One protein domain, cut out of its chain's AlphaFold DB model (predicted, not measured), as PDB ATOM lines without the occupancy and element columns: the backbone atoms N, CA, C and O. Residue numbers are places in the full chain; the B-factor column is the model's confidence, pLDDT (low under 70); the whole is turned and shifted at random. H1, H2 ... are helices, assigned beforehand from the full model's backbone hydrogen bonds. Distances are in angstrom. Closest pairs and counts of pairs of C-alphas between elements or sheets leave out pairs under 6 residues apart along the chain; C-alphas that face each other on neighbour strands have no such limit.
ATOM      1  N   ALA A  25      51.432 -13.675 -25.387       83.94
ATOM      2  CA  ALA A  25      51.915 -13.468 -24.024       83.94
ATOM      3  C   ALA A  25      50.810 -12.912 -23.109       83.94
ATOM      4  O   ALA A  25      50.595 -13.432 -22.012       83.94
ATOM      5  N   ARG A  26      50.044 -11.923 -23.582       85.38
ATOM      6  CA  ARG A  26      48.901 -11.349 -22.858       85.38
ATOM      7  C   ARG A  26      47.794 -12.379 -22.640       85.38
ATOM      8  O   ARG A  26      47.275 -12.479 -21.533       85.38
ATOM      9  N   GLN A  27      47.480 -13.200 -23.642       88.00
ATOM     10  CA  GLN A  27      46.518 -14.300 -23.496       88.00
ATOM     11  C   GLN A  27      46.954 -15.310 -22.424       88.00
ATOM     12  O   GLN A  27      46.143 -15.714 -21.592       88.00
ATOM     13  N   ARG A  28      48.246 -15.667 -22.374       90.19
ATOM     14  CA  ARG A  28      48.789 -16.541 -21.318       90.19
ATOM     15  C   ARG A  28      48.665 -15.911 -19.931       90.19
ATOM     16  O   ARG A  28      48.272 -16.597 -18.990       90.19
ATOM     17  N   GLN A  29      48.951 -14.616 -19.802       93.19
ATOM     18  CA  GLN A  29      48.783 -13.897 -18.536       93.19
ATOM     19  C   GLN A  29      47.321 -13.891 -18.079       93.19
ATOM     20  O   GLN A  29      47.045 -14.175 -16.914       93.19
ATOM     21  N   LEU A  30      46.383 -13.616 -18.989       94.88
ATOM     22  CA  LEU A  30      44.951 -13.631 -18.691       94.88
ATOM     23  C   LEU A  30      44.484 -15.022 -18.254       94.88
ATOM     24  O   LEU A  30      43.834 -15.141 -17.216       94.88
ATOM     25  N   LYS A  31      44.897 -16.077 -18.965       95.88
ATOM     26  CA  LYS A  31      44.583 -17.465 -18.599       95.88
ATOM     27  C   LYS A  31      45.105 -17.816 -17.203       95.88
ATOM     28  O   LYS A  31      44.371 -18.390 -16.404       95.88
ATOM     29  N   LYS A  32      46.339 -17.413 -16.873       97.00
ATOM     30  CA  LYS A  32      46.932 -17.634 -15.543       97.00
ATOM     31  C   LYS A  32      46.157 -16.903 -14.444       97.00
ATOM     32  O   LYS A  32      45.859 -17.496 -13.412       97.00
ATOM     33  N   ARG A  33      45.785 -15.637 -14.670       96.44
ATOM     34  CA  ARG A  33      44.964 -14.855 -13.724       96.44
ATOM     35  C   ARG A  33      43.604 -15.510 -13.485       96.44
ATOM     36  O   ARG A  33      43.201 -15.651 -12.336       96.44
ATOM     37  N   GLN A  34      42.936 -15.958 -14.546       97.12
ATOM     38  CA  GLN A  34      41.645 -16.642 -14.446       97.12
ATOM     39  C   GLN A  34      41.751 -17.982 -13.708       97.12
ATOM     40  O   GLN A  34      40.908 -18.273 -12.864       97.12
ATOM     41  N   GLN A  35      42.790 -18.779 -13.971       96.94
ATOM     42  CA  GLN A  35      43.012 -20.040 -13.260       96.94
ATOM     43  C   GLN A  35      43.240 -19.814 -11.761       96.94
ATOM     44  O   GLN A  35      42.611 -20.486 -10.947       96.94
ATOM     45  N   MET A  36      44.072 -18.834 -11.395       96.19
ATOM     46  CA  MET A  36      44.284 -18.474  -9.989       96.19
ATOM     47  C   MET A  36      42.992 -17.994  -9.322       96.19
ATOM     48  O   MET A  36      42.740 -18.332  -8.171       96.19
ATOM     49  N   LEU A  37      42.164 -17.218 -10.028       94.88
ATOM     50  CA  LEU A  37      40.875 -16.774  -9.500       94.88
ATOM     51  C   LEU A  37      39.942 -17.962  -9.235       94.88
ATOM     52  O   LEU A  37      39.358 -18.037  -8.161       94.88
ATOM     53  N   ARG A  38      39.849 -18.912 -10.174       94.75
ATOM     54  CA  ARG A  38      39.045 -20.134 -10.003       94.75
ATOM     55  C   ARG A  38      39.496 -20.947  -8.792       94.75
ATOM     56  O   ARG A  38      38.656 -21.317  -7.986       94.75
ATOM     57  N   GLN A  39      40.806 -21.152  -8.639       91.44
ATOM     58  CA  GLN A  39      41.368 -21.850  -7.479       91.44
ATOM     59  C   GLN A  39      41.029 -21.133  -6.172       91.44
ATOM     60  O   GLN A  39      40.525 -21.763  -5.259       91.44
ATOM     61  N   LYS A  40      41.203 -19.807  -6.098       88.06
ATOM     62  CA  LYS A  40      40.856 -19.032  -4.895       88.06
ATOM     63  C   LYS A  40      39.374 -19.124  -4.530       88.06
ATOM     64  O   LYS A  40      39.045 -19.216  -3.354       88.06
ATOM     65  N   LEU A  41      38.487 -19.074  -5.524       87.81
ATOM     66  CA  LEU A  41      37.045 -19.202  -5.299       87.81
ATOM     67  C   LEU A  41      36.679 -20.611  -4.812       87.81
ATOM     68  O   LEU A  41      35.894 -20.738  -3.879       87.81
ATOM     69  N   GLN A  42      37.294 -21.644  -5.388       86.50
ATOM     70  CA  GLN A  42      37.085 -23.038  -4.994       86.50
ATOM     71  C   GLN A  42      37.692 -23.365  -3.616       86.50
ATOM     72  O   GLN A  42      37.086 -24.058  -2.805       86.50
ATOM     73  N   ASP A  43      38.871 -22.830  -3.305       79.88
ATOM     74  CA  ASP A  43      39.518 -23.013  -2.004       79.88
ATOM     75  C   ASP A  43      38.738 -22.328  -0.876       79.88
ATOM     76  O   ASP A  43      38.726 -22.829   0.249       79.88
ATOM     77  N   ASN A  44      38.098 -21.190  -1.165       68.75
ATOM     78  CA  ASN A  44      37.234 -20.495  -0.213       68.75
ATOM     79  C   ASN A  44      35.894 -21.212  -0.008       68.75
ATOM     80  O   ASN A  44      35.362 -21.159   1.097       68.75
ATOM     81  N   SER A  45      35.351 -21.895  -1.024       66.00
ATOM     82  CA  SER A  45      34.110 -22.665  -0.860       66.00
ATOM     83  C   SER A  45      34.307 -23.943  -0.045       66.00
ATOM     84  O   SER A  45      33.382 -24.385   0.627       66.00
ATOM     85  N   ASN A  46      35.507 -24.526  -0.082       64.75
ATOM     86  CA  ASN A  46      35.771 -25.841   0.506       64.75
ATOM     87  C   ASN A  46      36.410 -25.790   1.901       64.75
ATOM     88  O   ASN A  46      36.653 -26.842   2.485       64.75
ATOM     89  N   ASN A  47      36.739 -24.606   2.428       64.00
ATOM     90  CA  ASN A  47      37.500 -24.508   3.674       64.00
ATOM     91  C   ASN A  47      37.026 -23.341   4.567       64.00
ATOM     92  O   ASN A  47      37.652 -22.275   4.583       64.00
ATOM     93  N   PRO A  48      35.918 -23.522   5.317       64.25
ATOM     94  CA  PRO A  48      35.350 -22.487   6.188       64.25
ATOM     95  C   PRO A  48      36.283 -22.078   7.346       64.25
ATOM     96  O   PRO A  48      36.122 -21.001   7.925       64.25
ATOM     97  N   ASP A  49      37.300 -22.885   7.657       66.75
ATOM     98  CA  ASP A  49      38.206 -22.653   8.784       66.75
ATOM     99  C   ASP A  49      39.215 -21.518   8.536       66.75
ATOM    100  O   ASP A  49      39.595 -20.804   9.470       66.75
ATOM    101  N   LYS A  50      39.566 -21.239   7.271       66.94
ATOM    102  CA  LYS A  50      40.529 -20.176   6.920       66.94
ATOM    103  C   LYS A  50      40.055 -18.779   7.343       66.94
ATOM    104  O   LYS A  50      40.867 -17.946   7.750       66.94
ATOM    105  N   GLY A  51      38.746 -18.521   7.273       67.44
ATOM    106  CA  GLY A  51      38.153 -17.249   7.699       67.44
ATOM    107  C   GLY A  51      38.217 -17.048   9.216       67.44
ATOM    108  O   GLY A  51      38.550 -15.959   9.688       67.44
ATOM    109  N   ARG A  52      37.982 -18.116   9.993       73.31
ATOM    110  CA  ARG A  52      38.099 -18.093  11.460       73.31
ATOM    111  C   ARG A  52      39.531 -17.844  11.916       73.31
ATOM    112  O   ARG A  52      39.737 -17.066  12.844       73.31
ATOM    113  N   ASP A  53      40.513 -18.458  11.266       78.81
ATOM    114  CA  ASP A  53      41.921 -18.294  11.634       78.81
ATOM    115  C   ASP A  53      42.443 -16.883  11.356       78.81
ATOM    116  O   ASP A  53      43.220 -16.343  12.146       78.81
ATOM    117  N   PHE A  54      41.974 -16.249  10.280       78.38
ATOM    118  CA  PHE A  54      42.280 -14.849   9.994       78.38
ATOM    119  C   PHE A  54      41.711 -13.910  11.070       78.38
ATOM    120  O   PHE A  54      42.435 -13.056  11.588       78.38
ATOM    121  N   ILE A  55      40.451 -14.115  11.473       79.69
ATOM    122  CA  ILE A  55      39.805 -13.334  12.540       79.69
ATOM    123  C   ILE A  55      40.536 -13.537  13.876       79.69
ATOM    124  O   ILE A  55      40.861 -12.559  14.546       79.69
ATOM    125  N   LYS A  56      40.885 -14.780  14.236       80.81
ATOM    126  CA  LYS A  56      41.657 -15.088  15.454       80.81
ATOM    127  C   LYS A  56      43.028 -14.412  15.453       80.81
ATOM    128  O   LYS A  56      43.403 -13.813  16.454       80.81
ATOM    129  N   LYS A  57      43.771 -14.472  14.342       83.00
ATOM    130  CA  LYS A  57      45.090 -13.825  14.211       83.00
ATOM    131  C   LYS A  57      44.990 -12.301  14.306       83.00
ATOM    132  O   LYS A  57      45.819 -11.690  14.973       83.00
ATOM    133  N   SER A  58      43.971 -11.705  13.688       82.44
ATOM    134  CA  SER A  58      43.702 -10.264  13.774       82.44
ATOM    135  C   SER A  58      43.382  -9.835  15.212       82.44
ATOM    136  O   SER A  58      43.998  -8.911  15.741       82.44
ATOM    137  N   LEU A  59      42.503 -10.572  15.898       83.75
ATOM    138  CA  LEU A  59      42.163 -10.328  17.302       83.75
ATOM    139  C   LEU A  59      43.371 -10.503  18.235       83.75
ATOM    140  O   LEU A  59      43.588  -9.675  19.115       83.75
ATOM    141  N   LEU A  60      44.197 -11.531  18.016       81.31
ATOM    142  CA  LEU A  60      45.445 -11.744  18.758       81.31
ATOM    143  C   LEU A  60      46.443 -10.596  18.543       81.31
ATOM    144  O   LEU A  60      47.089 -10.157  19.495       81.31
ATOM    145  N   PHE A  61      46.561 -10.078  17.320       85.12
ATOM    146  CA  PHE A  61      47.414  -8.929  17.016       85.12
ATOM    147  C   PHE A  61      46.937  -7.659  17.737       85.12
ATOM    148  O   PHE A  61      47.736  -6.969  18.370       85.12
ATOM    149  N   LEU A  62      45.629  -7.387  17.721       80.19
ATOM    150  CA  LEU A  62      45.045  -6.247  18.432       80.19
ATOM    151  C   LEU A  62      45.203  -6.375  19.958       80.19
ATOM    152  O   LEU A  62      45.594  -5.411  20.617       80.19
ATOM    153  N   TRP A  63      44.988  -7.568  20.522       76.00
ATOM    154  CA  TRP A  63      45.128  -7.825  21.960       76.00
ATOM    155  C   TRP A  63      46.578  -7.711  22.452       76.00
ATOM    156  O   TRP A  63      46.856  -7.059  23.460       76.00
ATOM    157  N   THR A  64      47.532  -8.286  21.715       75.94
ATOM    158  CA  THR A  64      48.964  -8.199  22.057       75.94
ATOM    159  C   THR A  64      49.517  -6.782  21.917       75.94
ATOM    160  O   THR A  64      50.353  -6.370  22.726       75.94
ATOM    161  N   SER A  65      49.029  -6.010  20.943       74.31
ATOM    162  CA  SER A  65      49.361  -4.589  20.798       74.31
ATOM    163  C   SER A  65      48.848  -3.768  21.990       74.31
ATOM    164  O   SER A  65      49.605  -3.001  22.589       74.31
ATOM    165  N   TYR A  66      47.608  -4.011  22.427       69.62
ATOM    166  CA  TYR A  66      47.008  -3.345  23.588       69.62
ATOM    167  C   TYR A  66      47.769  -3.621  24.900       69.62
ATOM    168  O   TYR A  66      48.063  -2.705  25.670       69.62
ATOM    169  N   LEU A  67      48.181  -4.872  25.130       66.44
ATOM    170  CA  LEU A  67      48.980  -5.251  26.304       66.44
ATOM    171  C   LEU A  67      50.411  -4.683  26.284       66.44
ATOM    172  O   LEU A  67      51.030  -4.532  27.339       66.44
ATOM    173  N   ARG A  68      50.956  -4.366  25.104       63.53
ATOM    174  CA  ARG A  68      52.287  -3.753  24.967       63.53
ATOM    175  C   ARG A  68      52.276  -2.270  25.345       63.53
ATOM    176  O   ARG A  68      53.237  -1.810  25.955       63.53
ATOM    177  N   VAL A  69      51.200  -1.546  25.037       61.06
ATOM    178  CA  VAL A  69      51.056  -0.115  25.371       61.06
ATOM    179  C   VAL A  69      50.825   0.095  26.874       61.06
ATOM    180  O   VAL A  69      51.414   0.992  27.471       61.06
ATOM    181  N   ASN A  70      50.077  -0.795  27.533       57.00
ATOM    182  CA  ASN A  70      49.765  -0.678  28.966       57.00
ATOM    183  C   ASN A  70      50.893  -1.104  29.929       57.00
ATOM    184  O   ASN A  70      50.715  -1.044  31.144       57.00
ATOM    185  N   ARG A  71      52.070  -1.509  29.431       54.53
ATOM    186  CA  ARG A  71      53.229  -1.853  30.281       54.53
ATOM    187  C   ARG A  71      54.146  -0.676  30.639       54.53
ATOM    188  O   ARG A  71      55.109  -0.880  31.375       54.53
TER     189      ARG A  71
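What this domain is: This is residues 25 to 71 of the 89 residues of an uncharacterized protein of Snowella sp (UniProt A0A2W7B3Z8). Two long helices, H1 and then H2, meet near their ends at a tight link and open away from each other as a wide V, with nothing packed between the arms. The V is nearly flat: the C-alphas span 56 by 26 by 5 A along their three main axes. The printed part has 47 residues with two named helices and no named strand, class all helix, and it is extended, with a radius of gyration of the C-alphas of 18.1 A.

How they stand to each other: H1, residues 25 to 45, and H2, residues 49 to 69, are close but not clearly touching. Their closest C-alphas, those of Asn 44 and Lys 50, are 7.9 A apart. Their lines stand about perpendicular, at 84 degrees, and their centres are 29.8 A apart. In H1 and H2 every O i to N i+4 pair is within hydrogen-bond range.

Where its parts are: H1 measures 30.6 A from C-alpha 25 at (51.915, -13.468, -24.024) to C-alpha 45 at (34.110, -22.665, -0.860). H2 measures 30.8 A and ends with C-alpha 69 at (51.056, -0.115, 25.371).

The domain as a whole: The two C-alphas farthest apart, those of Gln 27 and Arg 71, are 55.6 A apart. Residues 25 to 71 stand free. The printed part has no cut. Its mean pLDDT is 79.8, and residues 44 to 51 and 66 to 71 are under 70.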